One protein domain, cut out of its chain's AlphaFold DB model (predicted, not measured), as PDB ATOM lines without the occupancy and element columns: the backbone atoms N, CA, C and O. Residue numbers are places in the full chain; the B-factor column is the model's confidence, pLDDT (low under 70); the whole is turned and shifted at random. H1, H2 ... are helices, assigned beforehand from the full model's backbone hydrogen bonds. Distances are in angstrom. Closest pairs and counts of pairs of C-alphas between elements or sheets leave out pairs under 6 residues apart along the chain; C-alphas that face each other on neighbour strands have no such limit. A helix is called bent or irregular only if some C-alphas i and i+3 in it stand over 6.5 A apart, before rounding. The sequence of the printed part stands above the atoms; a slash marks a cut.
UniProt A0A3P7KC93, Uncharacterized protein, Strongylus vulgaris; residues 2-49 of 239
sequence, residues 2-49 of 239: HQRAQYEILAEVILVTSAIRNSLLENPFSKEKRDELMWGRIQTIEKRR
ATOM      1  N   HIS A   2     -37.143 -59.867  -3.142       97.38
ATOM      2  CA  HIS A   2     -36.681 -58.581  -2.581       97.38
ATOM      3  C   HIS A   2     -35.893 -58.726  -1.263       97.38
ATOM      4  O   HIS A   2     -34.780 -58.232  -1.160       97.38
ATOM      5  N   GLN A   3     -36.412 -59.497  -0.300       98.00
ATOM      6  CA  GLN A   3     -35.729 -59.758   0.975       98.00
ATOM      7  C   GLN A   3     -34.370 -60.463   0.800       98.00
ATOM      8  O   GLN A   3     -33.397 -60.116   1.455       98.00
ATOM      9  N   ARG A   4     -34.273 -61.421  -0.129       98.31
ATOM     10  CA  ARG A   4     -33.007 -62.096  -0.447       98.31
ATOM     11  C   ARG A   4     -31.996 -61.127  -1.068       98.31
ATOM     12  O   ARG A   4     -30.841 -61.125  -0.673       98.31
ATOM     13  N   ALA A   5     -32.456 -60.258  -1.967       97.88
ATOM     14  CA  ALA A   5     -31.624 -59.218  -2.564       97.88
ATOM     15  C   ALA A   5     -31.101 -58.206  -1.530       97.88
ATOM     16  O   ALA A   5     -30.004 -57.694  -1.706       97.88
ATOM     17  N   GLN A   6     -31.844 -57.944  -0.445       97.81
ATOM     18  CA  GLN A   6     -31.365 -57.121   0.672       97.81
ATOM     19  C   GLN A   6     -30.224 -57.796   1.443       97.81
ATOM     20  O   GLN A   6     -29.237 -57.132   1.739       97.81
ATOM     21  N   TYR A   7     -30.326 -59.101   1.724       98.50
ATOM     22  CA  TYR A   7     -29.249 -59.850   2.387       98.50
ATOM     23  C   TYR A   7     -27.988 -59.960   1.526       98.50
ATOM     24  O   TYR A   7     -26.880 -59.878   2.042       98.50
ATOM     25  N   GLU A   8     -28.161 -60.137   0.217       98.25
ATOM     26  CA  GLU A   8     -27.059 -60.270  -0.742       98.25
ATOM     27  C   GLU A   8     -26.562 -58.907  -1.278       98.25
ATOM     28  O   GLU A   8     -25.633 -58.866  -2.077       98.25
ATOM     29  N   ILE A   9     -27.160 -57.788  -0.837       97.31
ATOM     30  CA  ILE A   9     -26.807 -56.403  -1.217       97.31
ATOM     31  C   ILE A   9     -26.810 -56.200  -2.750       97.31
ATOM     32  O   ILE A   9     -25.959 -55.539  -3.343       97.31
ATOM     33  N   LEU A  10     -27.818 -56.761  -3.425       98.31
ATOM     34  CA  LEU A  10     -27.979 -56.671  -4.879       98.31
ATOM     35  C   LEU A  10     -28.776 -55.415  -5.262       98.31
ATOM     36  O   LEU A  10     -29.999 -55.462  -5.423       98.31
ATOM     37  N   ALA A  11     -28.077 -54.288  -5.419       97.88
ATOM     38  CA  ALA A  11     -28.681 -52.969  -5.636       97.88
ATOM     39  C   ALA A  11     -29.663 -52.914  -6.824       97.88
ATOM     40  O   ALA A  11     -30.772 -52.395  -6.683       97.88
ATOM     41  N   GLU A  12     -29.303 -53.495  -7.971       97.75
ATOM     42  CA  GLU A  12     -30.148 -53.500  -9.176       97.75
ATOM     43  C   GLU A  12     -31.472 -54.239  -8.945       97.75
ATOM     44  O   GLU A  12     -32.552 -53.753  -9.286       97.75
ATOM     45  N   VAL A  13     -31.407 -55.396  -8.283       98.06
ATOM     46  CA  VAL A  13     -32.589 -56.209  -7.978       98.06
ATOM     47  C   VAL A  13     -33.476 -55.498  -6.957       98.06
ATOM     48  O   VAL A  13     -34.700 -55.504  -7.102       98.06
ATOM     49  N   ILE A  14     -32.891 -54.850  -5.942       98.25
ATOM     50  CA  ILE A  14     -33.630 -54.044  -4.959       98.25
ATOM     51  C   ILE A  14     -34.363 -52.894  -5.655       98.25
ATOM     52  O   ILE A  14     -35.543 -52.679  -5.372       98.25
ATOM     53  N   LEU A  15     -33.704 -52.196  -6.584       97.81
ATOM     54  CA  LEU A  15     -34.302 -51.093  -7.334       97.81
ATOM     55  C   LEU A  15     -35.504 -51.569  -8.155       97.81
ATOM     56  O   LEU A  15     -36.602 -51.035  -8.005       97.81
ATOM     57  N   VAL A  16     -35.322 -52.615  -8.965       97.88
ATOM     58  CA  VAL A  16     -36.380 -53.164  -9.827       97.88
ATOM     59  C   VAL A  16     -37.553 -53.677  -8.994       97.88
ATOM     60  O   VAL A  16     -38.707 -53.337  -9.251       97.88
ATOM     61  N   THR A  17     -37.280 -54.463  -7.951       97.12
ATOM     62  CA  THR A  17     -38.342 -55.021  -7.101       97.12
ATOM     63  C   THR A  17     -39.073 -53.950  -6.290       97.12
ATOM     64  O   THR A  17     -40.281 -54.075  -6.088       97.12
ATOM     65  N   SER A  18     -38.392 -52.873  -5.882       95.25
ATOM     66  CA  SER A  18     -39.028 -51.716  -5.235       95.25
ATOM     67  C   SER A  18     -39.893 -50.927  -6.211       95.25
ATOM     68  O   SER A  18     -41.012 -50.569  -5.862       95.25
ATOM     69  N   ALA A  19     -39.422 -50.704  -7.439       94.69
ATOM     70  CA  ALA A  19     -40.193 -50.027  -8.478       94.69
ATOM     71  C   ALA A  19     -41.473 -50.799  -8.823       94.69
ATOM     72  O   ALA A  19     -42.545 -50.206  -8.879       94.69
ATOM     73  N   ILE A  20     -41.389 -52.126  -8.965       94.81
ATOM     74  CA  ILE A  20     -42.561 -52.983  -9.202       94.81
ATOM     75  C   ILE A  20     -43.515 -52.934  -8.006       94.81
ATOM     76  O   ILE A  20     -44.712 -52.721  -8.179       94.81
ATOM     77  N   ARG A  21     -42.997 -53.089  -6.780       93.00
ATOM     78  CA  ARG A  21     -43.808 -53.010  -5.557       93.00
ATOM     79  C   ARG A  21     -44.537 -51.671  -5.467       93.00
ATOM     80  O   ARG A  21     -45.731 -51.653  -5.187       93.00
ATOM     81  N   ASN A  22     -43.836 -50.570  -5.725       88.81
ATOM     82  CA  ASN A  22     -44.421 -49.237  -5.713       88.81
ATOM     83  C   ASN A  22     -45.438 -49.092  -6.843       88.81
ATOM     84  O   ASN A  22     -46.559 -48.717  -6.562       88.81
ATOM     85  N   SER A  23     -45.137 -49.507  -8.073       89.88
ATOM     86  CA  SER A  23     -46.090 -49.453  -9.190       89.88
ATOM     87  C   SER A  23     -47.392 -50.220  -8.929       89.88
ATOM     88  O   SER A  23     -48.430 -49.832  -9.455       89.88
ATOM     89  N   LEU A  24     -47.357 -51.302  -8.147       87.00
ATOM     90  CA  LEU A  24     -48.553 -52.070  -7.781       87.00
ATOM     91  C   LEU A  24     -49.344 -51.430  -6.631       87.00
ATOM     92  O   LEU A  24     -50.564 -51.560  -6.573       87.00
ATOM     93  N   LEU A  25     -48.658 -50.761  -5.701       75.75
ATOM     94  CA  LEU A  25     -49.274 -50.082  -4.555       75.75
ATOM     95  C   LEU A  25     -49.727 -48.654  -4.889       75.75
ATOM     96  O   LEU A  25     -50.617 -48.096  -4.244       75.75
ATOM     97  N   GLU A  26     -49.122 -48.052  -5.903       66.62
ATOM     98  CA  GLU A  26     -49.457 -46.748  -6.436       66.62
ATOM     99  C   GLU A  26     -50.668 -46.877  -7.354       66.62
ATOM    100  O   GLU A  26     -50.571 -46.848  -8.575       66.62
ATOM    101  N   ASN A  27     -51.848 -46.989  -6.743       63.97
ATOM    102  CA  ASN A  27     -53.095 -46.766  -7.460       63.97
ATOM    103  C   ASN A  27     -53.047 -45.342  -8.061       63.97
ATOM    104  O   ASN A  27     -52.966 -44.384  -7.274       63.97
ATOM    105  N   PRO A  28     -53.090 -45.165  -9.398       61.62
ATOM    106  CA  PRO A  28     -52.998 -43.849 -10.036       61.62
ATOM    107  C   PRO A  28     -54.107 -42.899  -9.562       61.62
ATOM    108  O   PRO A  28     -53.873 -41.704  -9.415       61.62
ATOM    109  N   PHE A  29     -55.264 -43.437  -9.163       55.78
ATOM    110  CA  PHE A  29     -56.371 -42.666  -8.585       55.78
ATOM    111  C   PHE A  29     -56.133 -42.179  -7.144       55.78
ATOM    112  O   PHE A  29     -56.909 -41.386  -6.615       55.78
ATOM    113  N   SER A  30     -55.083 -42.658  -6.470       57.72
ATOM    114  CA  SER A  30     -54.783 -42.309  -5.072       57.72
ATOM    115  C   SER A  30     -53.705 -41.235  -4.917       57.72
ATOM    116  O   SER A  30     -53.564 -40.680  -3.826       57.72
ATOM    117  N   LYS A  31     -52.934 -40.959  -5.977       56.81
ATOM    118  CA  LYS A  31     -51.844 -39.975  -5.950       56.81
ATOM    119  C   LYS A  31     -52.311 -38.554  -6.219       56.81
ATOM    120  O   LYS A  31     -51.825 -37.659  -5.541       56.81
ATOM    121  N   GLU A  32     -53.312 -38.364  -7.079       57.78
ATOM    122  CA  GLU A  32     -53.901 -37.039  -7.333       57.78
ATOM    123  C   GLU A  32     -54.371 -36.387  -6.022       57.78
ATOM    124  O   GLU A  32     -53.989 -35.268  -5.698       57.78
ATOM    125  N   LYS A  33     -55.030 -37.158  -5.146       57.66
ATOM    126  CA  LYS A  33     -55.459 -36.660  -3.828       57.66
ATOM    127  C   LYS A  33     -54.348 -36.534  -2.781       57.66
ATOM    128  O   LYS A  33     -54.551 -35.855  -1.777       57.66
ATOM    129  N   ARG A  34     -53.203 -37.208  -2.947       56.81
ATOM    130  CA  ARG A  34     -52.090 -37.177  -1.973       56.81
ATOM    131  C   ARG A  34     -51.098 -36.057  -2.279       56.81
ATOM    132  O   ARG A  34     -50.657 -35.386  -1.347       56.81
ATOM    133  N   ASP A  35     -50.820 -35.813  -3.555       56.66
ATOM    134  CA  ASP A  35     -49.989 -34.689  -3.989       56.66
ATOM    135  C   ASP A  35     -50.711 -33.356  -3.749       56.66
ATOM    136  O   ASP A  35     -50.109 -32.425  -3.216       56.66
ATOM    137  N   GLU A  36     -52.028 -33.286  -3.965       57.56
ATOM    138  CA  GLU A  36     -52.831 -32.130  -3.539       57.56
ATOM    139  C   GLU A  36     -52.758 -31.876  -2.024       57.56
ATOM    140  O   GLU A  36     -52.775 -30.726  -1.582       57.56
ATOM    141  N   LEU A  37     -52.631 -32.922  -1.201       57.31
ATOM    142  CA  LEU A  37     -52.576 -32.781   0.256       57.31
ATOM    143  C   LEU A  37     -51.209 -32.282   0.750       57.31
ATOM    144  O   LEU A  37     -51.146 -31.522   1.719       57.31
ATOM    145  N   MET A  38     -50.124 -32.691   0.089       58.81
ATOM    146  CA  MET A  38     -48.756 -32.309   0.454       58.81
ATOM    147  C   MET A  38     -48.381 -30.928  -0.097       58.81
ATOM    148  O   MET A  38     -47.805 -30.119   0.630       58.81
ATOM    149  N   TRP A  39     -48.796 -30.604  -1.326       52.91
ATOM    150  CA  TRP A  39     -48.583 -29.286  -1.934       52.91
ATOM    151  C   TRP A  39     -49.657 -28.255  -1.533       52.91
ATOM    152  O   TRP A  39     -49.385 -27.055  -1.485       52.91
ATOM    153  N   GLY A  40     -50.863 -28.695  -1.153       52.28
ATOM    154  CA  GLY A  40     -51.946 -27.831  -0.667       52.28
ATOM    155  C   GLY A  40     -51.847 -27.452   0.815       52.28
ATOM    156  O   GLY A  40     -52.383 -26.417   1.225       52.28
ATOM    157  N   ARG A  41     -51.129 -28.223   1.648       49.41
ATOM    158  CA  ARG A  41     -50.959 -27.891   3.078       49.41
ATOM    159  C   ARG A  41     -50.142 -26.610   3.286       49.41
ATOM    160  O   ARG A  41     -50.466 -25.825   4.174       49.41
ATOM    161  N   ILE A  42     -49.140 -26.358   2.446       52.88
ATOM    162  CA  ILE A  42     -48.308 -25.148   2.548       52.88
ATOM    163  C   ILE A  42     -49.098 -23.912   2.082       52.88
ATOM    164  O   ILE A  42     -49.086 -22.884   2.755       52.88
ATOM    165  N   GLN A  43     -49.908 -24.031   1.022       51.81
ATOM    166  CA  GLN A  43     -50.738 -22.917   0.540       51.81
ATOM    167  C   GLN A  43     -51.942 -22.586   1.438       51.81
ATOM    168  O   GLN A  43     -52.470 -21.474   1.393       51.81
ATOM    169  N   THR A  44     -52.417 -23.534   2.249       49.75
ATOM    170  CA  THR A  44     -53.594 -23.316   3.107       49.75
ATOM    171  C   THR A  44     -53.264 -22.596   4.411       49.75
ATOM    172  O   THR A  44     -54.109 -21.854   4.907       49.75
ATOM    173  N   ILE A  45     -52.050 -22.729   4.952       54.38
ATOM    174  CA  ILE A  45     -51.637 -21.996   6.164       54.38
ATOM    175  C   ILE A  45     -51.466 -20.500   5.859       54.38
ATOM    176  O   ILE A  45     -51.864 -19.655   6.660       54.38
ATOM    177  N   GLU A  46     -50.969 -20.164   4.668       50.62
ATOM    178  CA  GLU A  46     -50.773 -18.776   4.238       50.62
ATOM    179  C   GLU A  46     -52.103 -18.066   3.909       50.62
ATOM    180  O   GLU A  46     -52.280 -16.883   4.206       50.62
ATOM    181  N   LYS A  47     -53.101 -18.804   3.399       53.84
ATOM    182  CA  LYS A  47     -54.448 -18.270   3.117       53.84
ATOM    183  C   LYS A  47     -55.344 -18.154   4.360       53.84
ATOM    184  O   LYS A  47     -56.266 -17.344   4.361       53.84
ATOM    185  N   ARG A  48     -55.074 -18.893   5.446       50.62
ATOM    186  CA  ARG A  48     -55.901 -18.871   6.675       50.62
ATOM    187  C   ARG A  48     -55.755 -17.616   7.542       50.62
ATOM    188  O   ARG A  48     -56.548 -17.440   8.461       50.62
ATOM    189  N   ARG A  49     -54.805 -16.716   7.257       53.75
ATOM    190  CA  ARG A  49     -54.718 -15.404   7.933       53.75
ATOM    191  C   ARG A  49     -55.586 -14.308   7.307       53.75
ATOM    192  O   ARG A  49     -55.592 -13.192   7.816       53.75
TER     193      ARG A  49
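AT A GLANCE: This is residues 2 to 49 of the 239 residues of an uncharacterized protein of Strongylus vulgaris (UniProt A0A3P7KC93). The longest helix, H3, is one arm of a wide, open V; the other arm is H2, and the corner between them is the tight link at residues 26 and 27. At the far end of H2 from that corner, the short helix H1 folds back on H2 as a small helical hairpin, while residues 22 to 49, the whole of H3 among them, stand free. The printed part has 48 residues, with three named helices in the order H1, H2, H3 and no named strand, and its class is all helix. It is extended, with a radius of gyration of the C-alphas of 17.3 A, and its C-alphas span 53 by 21 by 13 A.

HOW THE PARTS SIT: Start at H3, residues 28 to 47, which touches no helix. Look near residue 41 for its kink of 42 degrees. H3 is neither bent nor irregular, but only just: C-alphas 29 and 32 are 6.3 A apart. Go back across the tight link to H2, residues 11 to 25; H2 and H3 are apart. At the other end of H2 you reach H1, residues 2 to 7, which touches H2, with 8 pairs of C-alphas within 8 A. Their closest C-alphas are those of His 2 and Ile 14, 6.0 A apart. H1 and H2 run opposite ways at a shallow tilt of 30 degrees, and they form a hairpin. H1 and H3 are apart. In H1 and H2 every O i to N i+4 pair is within hydrogen-bond range; in H3 it is 8 of 16, with 4 of 17 O i to N i+3 pairs within range.

IN THESE COORDINATES: Find C-alpha 28 at (-52.998, -43.849, -10.036); from there H3 runs 28.8 A to C-alpha 47 at (-54.448, -18.270, 3.117). H2 runs 20.8 A from Ala 11 to Leu 25, whose C-alpha is at (-49.274, -50.082, -4.555). H1 is 9.0 A long, from C-alpha 2 at (-36.681, -58.581, -2.581) to Tyr 7.

THE WHOLE: The two C-alphas farthest apart are those of Glu 8 and Arg 49, at 53.4 A; those of His 2 and Arg 49, the first and last printed residues, are 48.0 A apart. The printed part has no cut, and both links, H1 to H2 and H2 to H3, are tight. The mean pLDDT of the printed part is 75.5. Look at the B-factor column from residue 26 on: residues 26 to 49 are under 70, and the mean is 55 in H3, beside 94 in H2 and 98 in H1.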